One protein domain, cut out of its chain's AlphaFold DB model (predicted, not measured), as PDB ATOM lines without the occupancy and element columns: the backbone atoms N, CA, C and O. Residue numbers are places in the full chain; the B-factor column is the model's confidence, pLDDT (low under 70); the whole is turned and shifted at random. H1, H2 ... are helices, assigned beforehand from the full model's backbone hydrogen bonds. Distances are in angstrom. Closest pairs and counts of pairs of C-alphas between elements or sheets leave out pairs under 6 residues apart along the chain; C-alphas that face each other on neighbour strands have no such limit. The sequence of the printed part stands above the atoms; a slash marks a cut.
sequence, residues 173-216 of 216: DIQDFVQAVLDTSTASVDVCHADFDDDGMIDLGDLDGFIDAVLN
ATOM      1  N   ASP A 173     129.175 154.743 141.235       98.50
ATOM      2  CA  ASP A 173     129.525 154.242 139.893       98.50
ATOM      3  C   ASP A 173     130.247 152.893 139.905       98.50
ATOM      4  O   ASP A 173     130.296 152.183 138.902       98.50
ATOM      5  N   ILE A 174     130.802 152.491 141.055       98.44
ATOM      6  CA  ILE A 174     131.596 151.257 141.172       98.44
ATOM      7  C   ILE A 174     130.775 150.029 140.765       98.44
ATOM      8  O   ILE A 174     131.310 149.101 140.155       98.44
ATOM      9  N   GLN A 175     129.489 149.983 141.130       98.31
ATOM     10  CA  GLN A 175     128.651 148.835 140.788       98.31
ATOM     11  C   GLN A 175     128.418 148.748 139.276       98.31
ATOM     12  O   GLN A 175     128.513 147.649 138.726       98.31
ATOM     13  N   ASP A 176     128.146 149.878 138.628       98.44
ATOM     14  CA  ASP A 176     127.875 149.940 137.193       98.44
ATOM     15  C   ASP A 176     129.148 149.683 136.381       98.44
ATOM     16  O   ASP A 176     129.111 148.889 135.446       98.44
ATOM     17  N   PHE A 177     130.306 150.194 136.818       98.38
ATOM     18  CA  PHE A 177     131.603 149.851 136.224       98.38
ATOM     19  C   PHE A 177     131.879 148.344 136.280       98.38
ATOM     20  O   PHE A 177     132.197 147.712 135.274       98.38
ATOM     21  N   VAL A 178     131.716 147.726 137.458       98.31
ATOM     22  CA  VAL A 178     131.921 146.277 137.614       98.31
ATOM     23  C   VAL A 178     130.954 145.493 136.731       98.31
ATOM     24  O   VAL A 178     131.346 144.482 136.147       98.31
ATOM     25  N   GLN A 179     129.701 145.936 136.624       98.31
ATOM     26  CA  GLN A 179     128.715 145.298 135.759       98.31
ATOM     27  C   GLN A 179     129.105 145.425 134.278       98.31
ATOM     28  O   GLN A 179     129.097 144.417 133.573       98.31
ATOM     29  N   ALA A 180     129.534 146.610 133.837       97.81
ATOM     30  CA  ALA A 180     129.984 146.869 132.473       97.81
ATOM     31  C   ALA A 180     131.199 146.006 132.082       97.81
ATOM     32  O   ALA A 180     131.180 145.379 131.022       97.81
ATOM     33  N   VAL A 181     132.196 145.871 132.967       98.00
ATOM     34  CA  VAL A 181     133.355 144.977 132.766       98.00
ATOM     35  C   VAL A 181     132.926 143.509 132.665       98.00
ATOM     36  O   VAL A 181     133.412 142.765 131.812       98.00
ATOM     37  N   LEU A 182     132.013 143.056 133.534       97.44
ATOM     38  CA  LEU A 182     131.539 141.664 133.527       97.44
ATOM     39  C   LEU A 182     130.733 141.322 132.272       97.44
ATOM     40  O   LEU A 182     130.817 140.191 131.787       97.44
ATOM     41  N   ASP A 183     129.975 142.287 131.759       96.69
ATOM     42  CA  ASP A 183     129.178 142.137 130.545       96.69
ATOM     43  C   ASP A 183     129.989 142.378 129.270       96.69
ATOM     44  O   ASP A 183     129.477 142.127 128.175       96.69
ATOM     45  N   THR A 184     131.247 142.825 129.384       94.19
ATOM     46  CA  THR A 184     132.050 143.326 128.256       94.19
ATOM     47  C   THR A 184     131.251 144.352 127.455       94.19
ATOM     48  O   THR A 184     131.050 144.199 126.248       94.19
ATOM     49  N   SER A 185     130.678 145.331 128.165       95.19
ATOM     50  CA  SER A 185     129.713 146.253 127.578       95.19
ATOM     51  C   SER A 185     130.336 147.023 126.421       95.19
ATOM     52  O   SER A 185     131.426 147.577 126.516       95.19
ATOM     53  N   THR A 186     129.599 147.064 125.317       91.88
ATOM     54  CA  THR A 186     129.884 147.919 124.161       91.88
ATOM     55  C   THR A 186     128.807 148.992 124.007       91.88
ATOM     56  O   THR A 186     128.654 149.564 122.925       91.88
ATOM     57  N   ALA A 187     127.975 149.198 125.036       93.94
ATOM     58  CA  ALA A 187     126.989 150.263 125.025       93.94
ATOM     59  C   ALA A 187     127.727 151.602 125.016       93.94
ATOM     60  O   ALA A 187     128.676 151.806 125.765       93.94
ATOM     61  N   SER A 188     127.307 152.516 124.145       94.50
ATOM     62  CA  SER A 188     128.020 153.779 123.970       94.50
ATOM     63  C   SER A 188     128.015 154.649 125.221       94.50
ATOM     64  O   SER A 188     128.993 155.347 125.444       94.50
ATOM     65  N   VAL A 189     126.952 154.591 126.031       94.31
ATOM     66  CA  VAL A 189     126.899 155.264 127.336       94.31
ATOM     67  C   VAL A 189     128.026 154.765 128.236       94.31
ATOM     68  O   VAL A 189     128.890 155.553 128.604       94.31
ATOM     69  N   ASP A 190     128.105 153.456 128.469       96.56
ATOM     70  CA  ASP A 190     129.140 152.882 129.323       96.56
ATOM     71  C   ASP A 190     130.539 153.205 128.765       96.56
ATOM     72  O   ASP A 190     131.405 153.676 129.496       96.56
ATOM     73  N   VAL A 191     130.762 153.003 127.456       96.69
ATOM     74  CA  VAL A 191     132.081 153.208 126.827       96.69
ATOM     75  C   VAL A 191     132.499 154.674 126.928       96.69
ATOM     76  O   VAL A 191     133.634 154.969 127.281       96.69
ATOM     77  N   CYS A 192     131.592 155.620 126.676       97.56
ATOM     78  CA  CYS A 192     131.937 157.038 126.760       97.56
ATOM     79  C   CYS A 192     132.312 157.493 128.174       97.56
ATOM     80  O   CYS A 192     133.106 158.425 128.292       97.56
ATOM     81  N   HIS A 193     131.773 156.851 129.211       98.06
ATOM     82  CA  HIS A 193     132.057 157.194 130.603       98.06
ATOM     83  C   HIS A 193     133.227 156.401 131.200       98.06
ATOM     84  O   HIS A 193     133.869 156.902 132.123       98.06
ATOM     85  N   ALA A 194     133.532 155.205 130.684       98.00
ATOM     86  CA  ALA A 194     134.393 154.248 131.383       98.00
ATOM     87  C   ALA A 194     135.529 153.607 130.572       98.00
ATOM     88  O   ALA A 194     136.327 152.903 131.177       98.00
ATOM     89  N   ASP A 195     135.632 153.836 129.260       97.44
ATOM     90  CA  ASP A 195     136.805 153.429 128.463       97.44
ATOM     91  C   ASP A 195     137.920 154.477 128.654       97.44
ATOM     92  O   ASP A 195     137.909 155.549 128.038       97.44
ATOM     93  N   PHE A 196     138.817 154.229 129.607       97.69
ATOM     94  CA  PHE A 196     139.893 155.133 130.017       97.69
ATOM     95  C   PHE A 196     141.200 154.902 129.256       97.69
ATOM     96  O   PHE A 196     142.061 155.789 129.280       97.69
ATOM     97  N   ASP A 197     141.379 153.744 128.615       95.69
ATOM     98  CA  ASP A 197     142.562 153.458 127.795       95.69
ATOM     99  C   ASP A 197     142.344 153.624 126.276       95.69
ATOM    100  O   ASP A 197     143.302 153.508 125.501       95.69
ATOM    101  N   ASP A 198     141.135 154.043 125.885       92.88
ATOM    102  CA  ASP A 198     140.701 154.359 124.523       92.88
ATOM    103  C   ASP A 198     140.740 153.146 123.567       92.88
ATOM    104  O   ASP A 198     140.917 153.311 122.352       92.88
ATOM    105  N   ASP A 199     140.582 151.920 124.077       91.06
ATOM    106  CA  ASP A 199     140.571 150.702 123.256       91.06
ATOM    107  C   ASP A 199     139.177 150.329 122.710       91.06
ATOM    108  O   ASP A 199     139.048 149.480 121.813       91.06
ATOM    109  N   GLY A 200     138.141 151.039 123.171       89.75
ATOM    110  CA  GLY A 200     136.759 150.890 122.726       89.75
ATOM    111  C   GLY A 200     135.994 149.747 123.391       89.75
ATOM    112  O   GLY A 200     134.894 149.411 122.931       89.75
ATOM    113  N   MET A 201     136.548 149.141 124.435       91.88
ATOM    114  CA  MET A 201     135.887 148.187 125.318       91.88
ATOM    115  C   MET A 201     135.956 148.696 126.758       91.88
ATOM    116  O   MET A 201     136.674 149.634 127.060       91.88
ATOM    117  N   ILE A 202     135.150 148.104 127.640       96.50
ATOM    118  CA  ILE A 202     135.276 148.331 129.082       96.50
ATOM    119  C   ILE A 202     135.775 147.033 129.685       96.50
ATOM    120  O   ILE A 202     135.039 146.038 129.742       96.50
ATOM    121  N   ASP A 203     137.033 147.023 130.099       96.38
ATOM    122  CA  ASP A 203     137.674 145.869 130.697       96.38
ATOM    123  C   ASP A 203     138.570 146.234 131.900       96.38
ATOM    124  O   ASP A 203     138.292 147.159 132.662       96.38
ATOM    125  N   LEU A 204     139.574 145.407 132.202       97.38
ATOM    126  CA  LEU A 204     140.463 145.653 133.340       97.38
ATOM    127  C   LEU A 204     141.553 146.691 133.039       97.38
ATOM    128  O   LEU A 204     142.196 147.142 133.988       97.38
ATOM    129  N   GLY A 205     141.785 147.038 131.770       97.75
ATOM    130  CA  GLY A 205     142.657 148.132 131.346       97.75
ATOM    131  C   GLY A 205     142.169 149.485 131.860       97.75
ATOM    132  O   GLY A 205     142.974 150.297 132.319       97.75
ATOM    133  N   ASP A 206     140.851 149.655 131.947       98.25
ATOM    134  CA  ASP A 206     140.199 150.890 132.391       98.25
ATOM    135  C   ASP A 206     140.234 151.126 133.902       98.25
ATOM    136  O   ASP A 206     139.967 152.232 134.378       98.25
ATOM    137  N   LEU A 207     140.552 150.087 134.681       98.31
ATOM    138  CA  LEU A 207     140.388 150.095 136.135       98.31
ATOM    139  C   LEU A 207     141.187 151.214 136.813       98.31
ATOM    140  O   LEU A 207     140.680 151.848 137.736       98.31
ATOM    141  N   ASP A 208     142.428 151.443 136.382       98.38
ATOM    142  CA  ASP A 208     143.277 152.475 136.982       98.38
ATOM    143  C   ASP A 208     142.706 153.878 136.707       98.38
ATOM    144  O   ASP A 208     142.614 154.690 137.627       98.38
ATOM    145  N   GLY A 209     142.244 154.136 135.475       98.19
ATOM    146  CA  GLY A 209     141.611 155.404 135.102       98.19
ATOM    147  C   GLY A 209     140.294 155.642 135.839       98.19
ATOM    148  O   GLY A 209     140.070 156.732 136.365       98.19
ATOM    149  N   PHE A 210     139.475 154.598 135.982       98.50
ATOM    150  CA  PHE A 210     138.229 154.660 136.740       98.50
ATOM    151  C   PHE A 210     138.464 154.927 138.236       98.50
ATOM    152  O   PHE A 210     137.795 155.770 138.834       98.50
ATOM    153  N   ILE A 211     139.449 154.262 138.855       98.25
ATOM    154  CA  ILE A 211     139.821 154.517 140.258       98.25
ATOM    155  C   ILE A 211     140.288 155.962 140.441       98.25
ATOM    156  O   ILE A 211     139.907 156.607 141.421       98.25
ATOM    157  N   ASP A 212     141.105 156.471 139.519       98.19
ATOM    158  CA  ASP A 212     141.568 157.854 139.561       98.19
ATOM    159  C   ASP A 212     140.398 158.841 139.416       98.19
ATOM    160  O   ASP A 212     140.381 159.854 140.116       98.19
ATOM    161  N   ALA A 213     139.405 158.551 138.574       97.75
ATOM    162  CA  ALA A 213     138.217 159.390 138.423       97.75
ATOM    163  C   ALA A 213     137.373 159.461 139.709       97.75
ATOM    164  O   ALA A 213     137.015 160.550 140.144       97.75
ATOM    165  N   VAL A 214     137.129 158.322 140.364       97.69
ATOM    166  CA  VAL A 214     136.266 158.223 141.560       97.69
ATOM    167  C   VAL A 214     136.912 158.789 142.836       97.69
ATOM    168  O   VAL A 214     136.222 159.134 143.800       97.69
ATOM    169  N   LEU A 215     138.247 158.847 142.909       96.75
ATOM    170  CA  LEU A 215     138.968 159.252 144.126       96.75
ATOM    171  C   LEU A 215     139.433 160.719 144.153       96.75
ATOM    172  O   LEU A 215     139.948 161.145 145.197       96.75
ATOM    173  N   ASN A 216     139.289 161.471 143.056       91.50
ATOM    174  CA  ASN A 216     139.763 162.860 142.923       91.50
ATOM    175  C   ASN A 216     138.639 163.898 143.039       91.50
ATOM    176  O   ASN A 216     138.903 164.951 143.674       91.50
TER     177      ASN A 216
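This is residues 173 to 216 of the 216 residues of an uncharacterized protein of Planctomycetes bacterium (UniProt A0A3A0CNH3). Three short helices set in a triangle make a small rounded body: H1 and H3 run roughly side by side in opposite directions, and H2 stands steeply to both. A wide loop, residues 195 to 206, leads from H2 to H3. The printed part has 44 residues with three named helices in the order H1, H2, H3 and no named strand; it is all helix and compact, with a radius of gyration of the C-alphas of 9.1 A and spans of 26 by 21 by 17 A.

Begin at H1, residues 173 to 183, the longest helix. It only just touches H2, residues 188 to 194, with 3 pairs of C-alphas within 8 A; look at the closest C-alphas, Ala 180 and Asp 190, 6.8 A apart. They run opposite ways at a steep tilt of 59 degrees. H3, residues 207 to 215, is near H1, with 9 pairs of C-alphas within 10 A. H2 and H3 are close but not clearly touching, about perpendicular at 74 degrees; their closest C-alphas, Ala 194 and Phe 210, are 6.6 A apart. In H1, H2 and H3 every O i to N i+4 pair is within hydrogen-bond range.

Find C-alpha 173 at (129.525, 154.242, 139.893); from there H1 runs 15.3 A. H2 spans 9.8 A, and H3 runs 12.2 A to C-alpha 215 at (138.968, 159.252, 144.126).

The farthest C-alphas, Asp 183 and Asn 216, are 26.4 A apart. The link from H1 to H2 is tight, that from H2 to H3 long. The printed part has no cut, and no printed residue is under 70 in pLDDT.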